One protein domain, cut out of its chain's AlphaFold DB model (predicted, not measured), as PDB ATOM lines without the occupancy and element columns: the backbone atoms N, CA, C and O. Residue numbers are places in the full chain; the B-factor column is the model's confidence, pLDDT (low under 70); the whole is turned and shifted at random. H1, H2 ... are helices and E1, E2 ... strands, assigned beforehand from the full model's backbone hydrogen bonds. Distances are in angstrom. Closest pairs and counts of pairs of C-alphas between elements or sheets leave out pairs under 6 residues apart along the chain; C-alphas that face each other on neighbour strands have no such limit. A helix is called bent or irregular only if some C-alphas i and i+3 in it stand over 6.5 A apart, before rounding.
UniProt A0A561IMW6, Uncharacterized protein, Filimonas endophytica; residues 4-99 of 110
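This is residues 4 to 99 of the 110 residues of an uncharacterized protein of Filimonas endophytica (UniProt A0A561IMW6). A small helical body has a thin two-stranded hairpin, E1 and E2, sticking out at one end and making much of the length. In the body the longest helix, H3, runs through the middle, with H1 and H4 packed on it, H5 folded back along H4, and H2 crossing steeply beside H1. The printed part has 96 residues with five named helices and two named strands, in the order H1, H2, H3, E1, E2, H4, H5, and the class is mostly helix. The two strands form one antiparallel sheet, E1 - E2. The whole is only just compact, close to loose, with a radius of gyration of the C-alphas of 14.6 A, and elongated, spanning 49 by 28 by 21 A.

H1 is residues 4 to 14, 15.7 A long, beginning at C-alpha 4 (161.615, 276.072, 226.167). H2 is residues 19 to 28, 14.4 A long. H3 is residues 39 to 55, 25.1 A long, from C-alpha 39 (147.869, 276.529, 227.163), with a kink of 26 degrees near residue 46. H1 and H3 are irregular: C-alphas 10 and 13 are 9.2 A apart, and C-alphas 40 and 43 are 7.5 A apart. E1 is residues 62 to 66, 12.3 A, and E2 residues 69 to 73, 12.7 A. H4 is residues 78 to 89, 16.4 A, and H5 residues 92 to 98, 10.0 A, ending at C-alpha 98 (153.356, 267.012, 245.162).

H1 touches H2, the closest C-alphas being those of Val 4 and Arg 23, 6.1 A, at a steep tilt of 53 degrees, opposite ways. H1 touches H3, closest at the C-alphas of Ile 7 and Ala 49, 5.9 A; they run the same way at a shallow tilt of 33 degrees, only just short of steep. H3 touches H4, closest at the C-alphas of Cys 43 and Ser 89, 6.1 A, at a shallow tilt of 6 degrees, opposite ways. H4 and H5 form a helical hairpin, closest at the C-alphas of Ala 86 and Ile 95, 4.9 A. E1 and E2 form a hairpin, antiparallel at 163 degrees, with N 69 and O 66 at 3.4 A, within hydrogen-bond range. E1 and E2 are both apart from H1, H2 and H5. Every O i to N i+4 pair is within hydrogen-bond range in H2, H4 and H5; H1 has 5 of 7 and H3 9 of 13.

The C-alphas farthest apart are those of Glu 36 and Gly 67, 50.4 A. The printed part has no cut, and no link is long. Mean pLDDT of the printed part is 78.1; residues 57 to 77 are under 70.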
ATOM      1  N   VAL A   4     160.376 275.959 225.382       92.38
ATOM      2  CA  VAL A   4     161.615 276.072 226.167       92.38
ATOM      3  C   VAL A   4     161.632 277.320 227.053       92.38
ATOM      4  O   VAL A   4     162.080 277.253 228.197       92.38
ATOM      5  N   GLU A   5     161.066 278.438 226.596       89.62
ATOM      6  CA  GLU A   5     160.884 279.628 227.435       89.62
ATOM      7  C   GLU A   5     159.874 279.368 228.562       89.62
ATOM      8  O   GLU A   5     160.100 279.785 229.697       89.62
ATOM      9  N   ALA A   6     158.790 278.634 228.287       89.62
ATOM     10  CA  ALA A   6     157.769 278.298 229.275       89.62
ATOM     11  C   ALA A   6     158.327 277.411 230.399       89.62
ATOM     12  O   ALA A   6     158.161 277.728 231.580       89.62
ATOM     13  N   ILE A   7     159.028 276.323 230.053       88.38
ATOM     14  CA  ILE A   7     159.646 275.442 231.053       88.38
ATOM     15  C   ILE A   7     160.749 276.177 231.828       88.38
ATOM     16  O   ILE A   7     160.828 276.051 233.051       88.38
ATOM     17  N   SER A   8     161.545 277.009 231.144       87.00
ATOM     18  CA  SER A   8     162.582 277.832 231.769       87.00
ATOM     19  C   SER A   8     161.984 278.846 232.747       87.00
ATOM     20  O   SER A   8     162.499 278.987 233.851       87.00
ATOM     21  N   ALA A   9     160.852 279.477 232.422       86.25
ATOM     22  CA  ALA A   9     160.163 280.405 233.318       86.25
ATOM     23  C   ALA A   9     159.612 279.717 234.581       86.25
ATOM     24  O   ALA A   9     159.676 280.283 235.675       86.25
ATOM     25  N   ILE A  10     159.100 278.485 234.454       86.19
ATOM     26  CA  ILE A  10     158.601 277.702 235.597       86.19
ATOM     27  C   ILE A  10     159.755 277.310 236.523       86.19
ATOM     28  O   ILE A  10     159.663 277.487 237.742       86.19
ATOM     29  N   ILE A  11     160.856 276.812 235.953       84.62
ATOM     30  CA  ILE A  11     162.065 276.464 236.708       84.62
ATOM     31  C   ILE A  11     162.655 277.729 237.347       84.62
ATOM     32  O   ILE A  11     162.927 277.754 238.553       84.62
ATOM     33  N   GLY A  12     162.739 278.820 236.589       81.25
ATOM     34  CA  GLY A  12     163.350 280.081 236.993       81.25
ATOM     35  C   GLY A  12     164.792 279.883 237.464       81.25
ATOM     36  O   GLY A  12     165.475 278.954 237.049       81.25
ATOM     37  N   ASN A  13     165.235 280.699 238.419       74.50
ATOM     38  CA  ASN A  13     166.589 280.610 238.986       74.50
ATOM     39  C   ASN A  13     166.727 279.529 240.080       74.50
ATOM     40  O   ASN A  13     167.593 279.632 240.943       74.50
ATOM     41  N   ARG A  14     165.826 278.536 240.121       73.69
ATOM     42  CA  ARG A  14     165.800 277.519 241.190       73.69
ATOM     43  C   ARG A  14     166.776 276.377 240.944       73.69
ATOM     44  O   ARG A  14     167.161 275.720 241.901       73.69
ATOM     45  N   VAL A  15     167.116 276.134 239.681       76.06
ATOM     46  CA  VAL A  15     167.983 275.042 239.237       76.06
ATOM     47  C   VAL A  15     168.971 275.598 238.230       76.06
ATOM     48  O   VAL A  15     168.576 276.318 237.313       76.06
ATOM     49  N   GLU A  16     170.239 275.231 238.379       80.06
ATOM     50  CA  GLU A  16     171.239 275.458 237.343       80.06
ATOM     51  C   GLU A  16     171.112 274.330 236.312       80.06
ATOM     52  O   GLU A  16     171.625 273.229 236.490       80.06
ATOM     53  N   ILE A  17     170.335 274.581 235.259       80.81
ATOM     54  CA  ILE A  17     170.157 273.656 234.141       80.81
ATOM     55  C   ILE A  17     170.485 274.372 232.839       80.81
ATOM     56  O   ILE A  17     170.018 275.483 232.588       80.81
ATOM     57  N   ASP A  18     171.296 273.722 232.008       85.94
ATOM     58  CA  ASP A  18     171.664 274.272 230.714       85.94
ATOM     59  C   ASP A  18     170.466 274.281 229.751       85.94
ATOM     60  O   ASP A  18     169.609 273.387 229.744       85.94
ATOM     61  N   TYR A  19     170.422 275.300 228.896       84.12
ATOM     62  CA  TYR A  19     169.356 275.494 227.919       84.12
ATOM     63  C   TYR A  19     169.227 274.306 226.950       84.12
ATOM     64  O   TYR A  19     168.118 273.919 226.579       84.12
ATOM     65  N   ILE A  20     170.336 273.661 226.579       88.81
ATOM     66  CA  ILE A  20     170.352 272.475 225.710       88.81
ATOM     67  C   ILE A  20     169.685 271.285 226.407       88.81
ATOM     68  O   ILE A  20     168.958 270.516 225.767       88.81
ATOM     69  N   SER A  21     169.879 271.139 227.721       89.44
ATOM     70  CA  SER A  21     169.224 270.091 228.505       89.44
ATOM     71  C   SER A  21     167.709 270.283 228.534       89.44
ATOM     72  O   SER A  21     166.977 269.316 228.322       89.44
ATOM     73  N   LEU A  22     167.225 271.519 228.695       89.75
ATOM     74  CA  LEU A  22     165.788 271.818 228.630       89.75
ATOM     75  C   LEU A  22     165.187 271.481 227.264       89.75
ATOM     76  O   LEU A  22     164.137 270.841 227.195       89.75
ATOM     77  N   ARG A  23     165.873 271.847 226.175       93.56
ATOM     78  CA  ARG A  23     165.430 271.501 224.814       93.56
ATOM     79  C   ARG A  23     165.372 269.993 224.608       93.56
ATOM     80  O   ARG A  23     164.407 269.492 224.046       93.56
ATOM     81  N   SER A  24     166.365 269.267 225.117       92.62
ATOM     82  CA  SER A  24     166.409 267.804 225.036       92.62
ATOM     83  C   SER A  24     165.249 267.158 225.796       92.62
ATOM     84  O   SER A  24     164.607 266.253 225.270       92.62
ATOM     85  N   VAL A  25     164.937 267.642 227.003       91.75
ATOM     86  CA  VAL A  25     163.790 267.161 227.791       91.75
ATOM     87  C   VAL A  25     162.480 267.375 227.035       91.75
ATOM     88  O   VAL A  25     161.662 266.460 226.985       91.75
ATOM     89  N   LEU A  26     162.288 268.541 226.414       92.81
ATOM     90  CA  LEU A  26     161.095 268.823 225.614       92.81
ATOM     91  C   LEU A  26     160.986 267.883 224.410       92.81
ATOM     92  O   LEU A  26     159.974 267.194 224.276       92.81
ATOM     93  N   SER A  27     162.050 267.765 223.614       93.38
ATOM     94  CA  SER A  27     162.068 266.895 222.433       93.38
ATOM     95  C   SER A  27     161.816 265.426 222.781       93.38
ATOM     96  O   SER A  27     161.059 264.749 222.088       93.38
ATOM     97  N   LEU A  28     162.393 264.923 223.880       94.38
ATOM     98  CA  LEU A  28     162.173 263.548 224.353       94.38
ATOM     99  C   LEU A  28     160.724 263.281 224.779       94.38
ATOM    100  O   LEU A  28     160.284 262.135 224.757       94.38
ATOM    101  N   ASN A  29     159.987 264.327 225.152       92.62
ATOM    102  CA  ASN A  29     158.581 264.246 225.535       92.62
ATOM    103  C   ASN A  29     157.633 264.674 224.402       92.62
ATOM    104  O   ASN A  29     156.447 264.873 224.644       92.62
ATOM    105  N   GLY A  30     158.141 264.789 223.168       93.38
ATOM    106  CA  GLY A  30     157.337 265.079 221.979       93.38
ATOM    107  C   GLY A  30     156.982 266.554 221.786       93.38
ATOM    108  O   GLY A  30     156.146 266.859 220.940       93.38
ATOM    109  N   PHE A  31     157.610 267.462 222.535       94.50
ATOM    110  CA  PHE A  31     157.441 268.901 222.357       94.50
ATOM    111  C   PHE A  31     158.517 269.462 221.436       94.50
ATOM    112  O   PHE A  31     159.701 269.185 221.616       94.50
ATOM    113  N   ASP A  32     158.110 270.312 220.495       94.62
ATOM    114  CA  ASP A  32     159.053 271.176 219.792       94.62
ATOM    115  C   ASP A  32     159.527 272.268 220.769       94.62
ATOM    116  O   ASP A  32     158.695 273.056 221.236       94.62
ATOM    117  N   PRO A  33     160.824 272.328 221.123       92.81
ATOM    118  CA  PRO A  33     161.325 273.313 222.071       92.81
ATOM    119  C   PRO A  33     161.167 274.756 221.585       92.81
ATOM    120  O   PRO A  33     160.917 275.636 222.408       92.81
ATOM    121  N   ASP A  34     161.298 274.991 220.279       95.00
ATOM    122  CA  ASP A  34     161.172 276.315 219.666       95.00
ATOM    123  C   ASP A  34     159.730 276.596 219.210       95.00
ATOM    124  O   ASP A  34     159.391 277.728 218.862       95.00
ATOM    125  N   GLY A  35     158.868 275.577 219.260       93.12
ATOM    126  CA  GLY A  35     157.436 275.690 219.032       93.12
ATOM    127  C   GLY A  35     156.746 276.616 220.035       93.12
ATOM    128  O   GLY A  35     157.178 276.784 221.180       93.12
ATOM    129  N   GLU A  36     155.644 277.223 219.593       94.88
ATOM    130  CA  GLU A  36     154.830 278.101 220.429       94.88
ATOM    131  C   GLU A  36     154.186 277.323 221.580       94.88
ATOM    132  O   GLU A  36     153.559 276.282 221.368       94.88
ATOM    133  N   TYR A  37     154.305 277.855 222.796       92.00
ATOM    134  CA  TYR A  37     153.661 277.276 223.966       92.00
ATOM    135  C   TYR A  37     152.137 277.384 223.872       92.00
ATOM    136  O   TYR A  37     151.586 278.487 223.826       92.00
ATOM    137  N   GLN A  38     151.457 276.238 223.928       92.25
ATOM    138  CA  GLN A  38     150.002 276.171 223.993       92.25
ATOM    139  C   GLN A  38     149.535 275.975 225.436       92.25
ATOM    140  O   GLN A  38     150.072 275.174 226.199       92.25
ATOM    141  N   VAL A  39     148.459 276.666 225.817       88.12
ATOM    142  CA  VAL A  39     147.869 276.529 227.163       88.12
ATOM    143  C   VAL A  39     147.353 275.106 227.414       88.12
ATOM    144  O   VAL A  39     147.352 274.656 228.560       88.12
ATOM    145  N   SER A  40     146.972 274.374 226.363       90.81
ATOM    146  CA  SER A  40     146.620 272.948 226.443       90.81
ATOM    147  C   SER A  40     147.765 272.080 226.973       90.81
ATOM    148  O   SER A  40     147.509 271.085 227.648       90.81
ATOM    149  N   ASP A  41     149.013 272.488 226.746       90.44
ATOM    150  CA  ASP A  41     150.212 271.728 227.108       90.44
ATOM    151  C   ASP A  41     150.739 272.080 228.500       90.44
ATOM    152  O   ASP A  41     151.699 271.480 228.989       90.44
ATOM    153  N   LYS A  42     150.080 273.018 229.192       89.25
ATOM    154  CA  LYS A  42     150.465 273.501 230.522       89.25
ATOM    155  C   LYS A  42     150.771 272.361 231.489       89.25
ATOM    156  O   LYS A  42     151.805 272.381 232.153       89.25
ATOM    157  N   CYS A  43     149.902 271.353 231.566       91.00
ATOM    158  CA  CYS A  43     150.103 270.234 232.486       91.00
ATOM    159  C   CYS A  43     151.327 269.388 232.146       91.00
ATOM    160  O   CYS A  43     152.043 268.972 233.055       91.00
ATOM    161  N   ALA A  44     151.598 269.171 230.861       93.12
ATOM    162  CA  ALA A  44     152.783 268.447 230.434       93.12
ATOM    163  C   ALA A  44     154.050 269.248 230.761       93.12
ATOM    164  O   ALA A  44     154.950 268.723 231.409       93.12
ATOM    165  N   ILE A  45     154.080 270.543 230.437       91.69
ATOM    166  CA  ILE A  45     155.232 271.413 230.702       91.69
ATOM    167  C   ILE A  45     155.533 271.515 232.208       91.69
ATOM    168  O   ILE A  45     156.684 271.352 232.620       91.69
ATOM    169  N   TYR A  46     154.518 271.702 233.059       90.81
ATOM    170  CA  TYR A  46     154.701 271.654 234.518       90.81
ATOM    171  C   TYR A  46     155.142 270.265 234.998       90.81
ATOM    172  O   TYR A  46     155.982 270.159 235.893       90.81
ATOM    173  N   GLY A  47     154.615 269.201 234.389       89.88
ATOM    174  CA  GLY A  47     155.007 267.820 234.661       89.88
ATOM    175  C   GLY A  47     156.469 267.514 234.327       89.88
ATOM    176  O   GLY A  47     157.044 266.632 234.958       89.88
ATOM    177  N   LEU A  48     157.081 268.267 233.407       91.19
ATOM    178  CA  LEU A  48     158.510 268.205 233.084       91.19
ATOM    179  C   LEU A  48     159.355 269.109 233.991       91.19
ATOM    180  O   LEU A  48     160.431 268.708 234.430       91.19
ATOM    181  N   ALA A  49     158.865 270.305 234.327       88.75
ATOM    182  CA  ALA A  49     159.586 271.255 235.174       88.75
ATOM    183  C   ALA A  49     159.726 270.776 236.630       88.75
ATOM    184  O   ALA A  49     160.801 270.857 237.223       88.75
ATOM    185  N   LEU A  50     158.641 270.267 237.221       87.94
ATOM    186  CA  LEU A  50     158.613 269.836 238.620       87.94
ATOM    187  C   LEU A  50     159.652 268.753 238.969       87.94
ATOM    188  O   LEU A  50     160.308 268.907 239.999       87.94
ATOM    189  N   PRO A  51     159.858 267.677 238.180       86.62
ATOM    190  CA  PRO A  51     160.909 266.703 238.461       86.62
ATOM    191  C   PRO A  51     162.318 267.276 238.287       86.62
ATOM    192  O   PRO A  51     163.197 266.875 239.041       86.62
ATOM    193  N   ILE A  52     162.539 268.237 237.381       86.50
ATOM    194  CA  ILE A  52     163.831 268.937 237.265       86.50
ATOM    195  C   ILE A  52     164.127 269.705 238.563       86.50
ATOM    196  O   ILE A  52     165.191 269.544 239.154       86.50
ATOM    197  N   ILE A  53     163.149 270.465 239.066       83.69
ATOM    198  CA  ILE A  53     163.262 271.192 240.342       83.69
ATOM    199  C   ILE A  53     163.430 270.216 241.514       83.69
ATOM    200  O   ILE A  53     164.225 270.456 242.418       83.69
ATOM    201  N   ALA A  54     162.702 269.096 241.503       80.62
ATOM    202  CA  ALA A  54     162.775 268.069 242.538       80.62
ATOM    203  C   ALA A  54     164.107 267.302 242.538       80.62
ATOM    204  O   ALA A  54     164.564 266.920 243.613       80.62
ATOM    205  N   GLY A  55     164.725 267.093 241.375       76.25
ATOM    206  CA  GLY A  55     165.985 266.364 241.216       76.25
ATOM    207  C   GLY A  55     167.235 267.199 241.489       76.25
ATOM    208  O   GLY A  55     168.290 266.632 241.761       76.25
ATOM    209  N   ASP A  56     167.129 268.528 241.463       73.88
ATOM    210  CA  ASP A  56     168.265 269.394 241.758       73.88
ATOM    211  C   ASP A  56     168.664 269.315 243.243       73.88
ATOM    212  O   ASP A  56     167.878 269.631 244.146       73.88
ATOM    213  N   ALA A  57     169.899 268.865 243.486       57.91
ATOM    214  CA  ALA A  57     170.464 268.664 244.819       57.91
ATOM    215  C   ALA A  57     170.760 269.994 245.538       57.91
ATOM    216  O   ALA A  57     170.725 270.058 246.772       57.91
ATOM    217  N   SER A  58     170.985 271.073 244.782       56.78
ATOM    218  CA  SER A  58     171.160 272.424 245.326       56.78
ATOM    219  C   SER A  58     169.831 272.977 245.862       56.78
ATOM    220  O   SER A  58     169.818 273.593 246.936       56.78
ATOM    221  N   ALA A  59     168.719 272.639 245.199       50.34
ATOM    222  CA  ALA A  59     167.339 272.943 245.564       50.34
ATOM    223  C   ALA A  59     166.707 271.958 246.577       50.34
ATOM    224  O   ALA A  59     165.628 272.255 247.085       50.34
ATOM    225  N   GLY A  60     167.349 270.827 246.927       50.72
ATOM    226  CA  GLY A  60     167.119 270.084 248.190       50.72
ATOM    227  C   GLY A  60     166.796 268.574 248.116       50.72
ATOM    228  O   GLY A  60     166.555 268.030 247.048       50.72
ATOM    229  N   ILE A  61     166.699 267.951 249.302       48.09
ATOM    230  CA  ILE A  61     166.560 266.515 249.651       48.09
ATOM    231  C   ILE A  61     167.902 265.772 249.753       48.09
ATOM    232  O   ILE A  61     168.369 265.133 248.814       48.09
ATOM    233  N   THR A  62     168.496 265.809 250.947       45.34
ATOM    234  CA  THR A  62     169.569 264.882 251.325       45.34
ATOM    235  C   THR A  62     168.929 263.706 252.051       45.34
ATOM    236  O   THR A  62     168.560 263.820 253.218       45.34
ATOM    237  N   SER A  63     168.767 262.582 251.360       43.06
ATOM    238  CA  SER A  63     168.451 261.315 252.018       43.06
ATOM    239  C   SER A  63     169.744 260.768 252.602       43.06
ATOM    240  O   SER A  63     170.589 260.252 251.875       43.06
ATOM    241  N   ILE A  64     169.920 260.905 253.914       41.81
ATOM    242  CA  ILE A  64     170.989 260.200 254.622       41.81
ATOM    243  C   ILE A  64     170.403 258.853 255.039       41.81
ATOM    244  O   ILE A  64     169.351 258.799 255.678       41.81
ATOM    245  N   SER A  65     171.050 257.767 254.620       37.25
ATOM    246  CA  SER A  65     170.692 256.406 255.015       37.25
ATOM    247  C   SER A  65     171.854 255.821 255.807       37.25
ATOM    248  O   SER A  65     172.829 255.357 255.223       37.25
ATOM    249  N   GLU A  66     171.743 255.832 257.134       33.88
ATOM    250  CA  GLU A  66     172.637 255.105 258.039       33.88
ATOM    251  C   GLU A  66     171.803 254.185 258.941       33.88
ATOM    252  O   GLU A  66     170.778 254.583 259.493       33.88
ATOM    253  N   GLY A  67     172.224 252.924 259.078       43.59
ATOM    254  CA  GLY A  67     171.694 252.015 260.103       43.59
ATOM    255  C   GLY A  67     170.209 251.630 260.001       43.59
ATOM    256  O   GLY A  67     169.625 251.261 261.015       43.59
ATOM    257  N   GLY A  68     169.585 251.701 258.818       44.88
ATOM    258  CA  GLY A  68     168.182 251.295 258.618       44.88
ATOM    259  C   GLY A  68     167.138 252.389 258.875       44.88
ATOM    260  O   GLY A  68     165.944 252.118 258.777       44.88
ATOM    261  N   TYR A  69     167.572 253.624 259.142       32.34
ATOM    262  CA  TYR A  69     166.705 254.797 259.240       32.34
ATOM    263  C   TYR A  69     167.005 255.752 258.083       32.34
ATOM    264  O   TYR A  69     168.158 256.103 257.837       32.34
ATOM    265  N   SER A  70     165.963 256.174 257.367       38.50
ATOM    266  CA  SER A  70     166.068 257.226 256.357       38.50
ATOM    267  C   SER A  70     165.416 258.483 256.906       38.50
ATOM    268  O   SER A  70     164.220 258.486 257.198       38.50
ATOM    269  N   VAL A  71     166.204 259.545 257.075       42.03
ATOM    270  CA  VAL A  71     165.673 260.858 257.443       42.03
ATOM    271  C   VAL A  71     165.753 261.755 256.222       42.03
ATOM    272  O   VAL A  71     166.831 262.043 255.707       42.03
ATOM    273  N   THR A  72     164.581 262.161 255.740       50.12
ATOM    274  CA  THR A  72     164.445 263.086 254.618       50.12
ATOM    275  C   THR A  72     164.288 264.488 255.191       50.12
ATOM    276  O   THR A  72     163.266 264.789 255.804       50.12
ATOM    277  N   TYR A  73     165.294 265.345 255.019       42.47
ATOM    278  CA  TYR A  73     165.167 266.760 255.362       42.47
ATOM    279  C   TYR A  73     164.794 267.554 254.109       42.47
ATOM    280  O   TYR A  73     165.554 267.609 253.138       42.47
ATOM    281  N   ASP A  74     163.620 268.188 254.136       54.53
ATOM    282  CA  ASP A  74     163.283 269.253 253.198       54.53
ATOM    283  C   ASP A  74     164.151 270.455 253.575       54.53
ATOM    284  O   ASP A  74     164.087 270.943 254.706       54.53
ATOM    285  N   LYS A  75     165.026 270.897 252.670       54.00
ATOM    286  CA  LYS A  75     165.865 272.089 252.856       54.00
ATOM    287  C   LYS A  75     164.925 273.308 252.818       54.00
ATOM    288  O   LYS A  75     164.746 273.918 251.776       54.00
ATOM    289  N   ALA A  76     164.226 273.523 253.933       53.41
ATOM    290  CA  ALA A  76     163.165 274.483 254.227       53.41
ATOM    291  C   ALA A  76     162.486 275.137 253.004       53.41
ATOM    292  O   ALA A  76     162.756 276.291 252.682       53.41
ATOM    293  N   GLY A  77     161.560 274.420 252.355       62.97
ATOM    294  CA  GLY A  77     160.595 275.020 251.429       62.97
ATOM    295  C   GLY A  77     160.526 274.394 250.040       62.97
ATOM    296  O   GLY A  77     159.703 274.840 249.242       62.97
ATOM    297  N   LYS A  78     161.310 273.353 249.737       73.75
ATOM    298  CA  LYS A  78     161.286 272.690 248.423       73.75
ATOM    299  C   LYS A  78     159.938 272.027 248.168       73.75
ATOM    300  O   LYS A  78     159.311 272.305 247.150       73.75
ATOM    301  N   SER A  79     159.461 271.210 249.107       75.50
ATOM    302  CA  SER A  79     158.142 270.569 249.009       75.50
ATOM    303  C   SER A  79     157.021 271.603 248.898       75.50
ATOM    304  O   SER A  79     156.111 271.449 248.088       75.50
ATOM    305  N   THR A  80     157.124 272.715 249.632       78.94
ATOM    306  CA  THR A  80     156.174 273.833 249.538       78.94
ATOM    307  C   THR A  80     156.204 274.489 248.158       78.94
ATOM    308  O   THR A  80     155.147 274.737 247.586       78.94
ATOM    309  N   ILE A  81     157.386 274.747 247.591       79.94
ATOM    310  CA  ILE A  81     157.540 275.336 246.252       79.94
ATOM    311  C   ILE A  81     156.994 274.392 245.180       79.94
ATOM    312  O   ILE A  81     156.238 274.832 244.317       79.94
ATOM    313  N   LEU A  82     157.331 273.101 245.245       85.12
ATOM    314  CA  LEU A  82     156.827 272.092 244.312       85.12
ATOM    315  C   LEU A  82     155.298 271.996 244.377       85.12
ATOM    316  O   LEU A  82     154.644 271.979 243.337       85.12
ATOM    317  N   TYR A  83     154.723 272.022 245.581       84.88
ATOM    318  CA  TYR A  83     153.275 272.030 245.761       84.88
ATOM    319  C   TYR A  83     152.618 273.310 245.229       84.88
ATOM    320  O   TYR A  83     151.608 273.239 244.538       84.88
ATOM    321  N   GLN A  84     153.203 274.485 245.476       82.94
ATOM    322  CA  GLN A  84     152.702 275.759 244.943       82.94
ATOM    323  C   GLN A  84     152.741 275.793 243.410       82.94
ATOM    324  O   GLN A  84     151.778 276.219 242.780       82.94
ATOM    325  N   LEU A  85     153.816 275.295 242.796       85.88
ATOM    326  CA  LEU A  85     153.917 275.165 241.341       85.88
ATOM    327  C   LEU A  85     152.896 274.159 240.793       85.88
ATOM    328  O   LEU A  85     152.264 274.416 239.770       85.88
ATOM    329  N   ALA A  86     152.671 273.046 241.494       86.38
ATOM    330  CA  ALA A  86     151.618 272.103 241.141       86.38
ATOM    331  C   ALA A  86     150.222 272.753 241.224       86.38
ATOM    332  O   ALA A  86     149.435 272.609 240.290       86.38
ATOM    333  N   LEU A  87     149.928 273.546 242.258       85.06
ATOM    334  CA  LEU A  87     148.683 274.321 242.354       85.06
ATOM    335  C   LEU A  87     148.549 275.338 241.212       85.06
ATOM    336  O   LEU A  87     147.489 275.431 240.598       85.06
ATOM    337  N   GLN A  88     149.628 276.051 240.869       86.56
ATOM    338  CA  GLN A  88     149.652 276.989 239.741       86.56
ATOM    339  C   GLN A  88     149.402 276.304 238.396       86.56
ATOM    340  O   GLN A  88     148.794 276.907 237.506       86.56
ATOM    341  N   SER A  89     149.840 275.052 238.237       86.50
ATOM    342  CA  SER A  89     149.559 274.265 237.035       86.50
ATOM    343  C   SER A  89     148.050 274.057 236.842       86.50
ATOM    344  O   SER A  89     147.560 274.160 235.718       86.50
ATOM    345  N   GLY A  90     147.298 273.884 237.938       85.75
ATOM    346  CA  GLY A  90     145.881 273.508 237.925       85.75
ATOM    347  C   GLY A  90     145.644 272.029 237.592       85.75
ATOM    348  O   GLY A  90     144.506 271.621 237.376       85.75
ATOM    349  N   CYS A  91     146.705 271.224 237.526       89.31
ATOM    350  CA  CYS A  91     146.657 269.833 237.093       89.31
ATOM    351  C   CYS A  91     146.519 268.917 238.310       89.31
ATOM    352  O   CYS A  91     147.452 268.789 239.105       89.31
ATOM    353  N   ASN A  92     145.361 268.270 238.447       88.25
ATOM    354  CA  ASN A  92     145.019 267.460 239.621       88.25
ATOM    355  C   ASN A  92     146.051 266.361 239.918       88.25
ATOM    356  O   ASN A  92     146.398 266.159 241.079       88.25
ATOM    357  N   ASP A  93     146.599 265.709 238.888       87.88
ATOM    358  CA  ASP A  93     147.643 264.689 239.042       87.88
ATOM    359  C   ASP A  93     148.928 265.244 239.668       87.88
ATOM    360  O   ASP A  93     149.499 264.637 240.574       87.88
ATOM    361  N   LEU A  94     149.371 266.428 239.232       86.88
ATOM    362  CA  LEU A  94     150.559 267.078 239.786       86.88
ATOM    363  C   LEU A  94     150.296 267.551 241.217       86.88
ATOM    364  O   LEU A  94     151.139 267.364 242.090       86.88
ATOM    365  N   ILE A  95     149.116 268.120 241.471       85.56
ATOM    366  CA  ILE A  95     148.713 268.577 242.805       85.56
ATOM    367  C   ILE A  95     148.702 267.399 243.779       85.56
ATOM    368  O   ILE A  95     149.299 267.495 244.846       85.56
ATOM    369  N   GLY A  96     148.085 266.277 243.401       83.19
ATOM    370  CA  GLY A  96     148.059 265.065 244.215       83.19
ATOM    371  C   GLY A  96     149.457 264.496 244.459       83.19
ATOM    372  O   GLY A  96     149.774 264.121 245.586       83.19
ATOM    373  N   LYS A  97     150.312 264.489 243.429       83.56
ATOM    374  CA  LYS A  97     151.685 263.970 243.505       83.56
ATOM    375  C   LYS A  97     152.599 264.785 244.421       83.56
ATOM    376  O   LYS A  97     153.411 264.200 245.129       83.56
ATOM    377  N   TYR A  98     152.494 266.111 244.389       82.69
ATOM    378  CA  TYR A  98     153.356 267.012 245.162       82.69
ATOM    379  C   TYR A  98     152.697 267.525 246.447       82.69
ATOM    380  O   TYR A  98     153.252 268.404 247.101       82.69
ATOM    381  N   ASN A  99     151.528 266.998 246.823       79.25
ATOM    382  CA  ASN A  99     150.864 267.366 248.065       79.25
ATOM    383  C   ASN A  99     151.719 266.930 249.274       79.25
ATOM    384  O   ASN A  99     151.924 265.729 249.457       79.25
TER     385      ASN A  99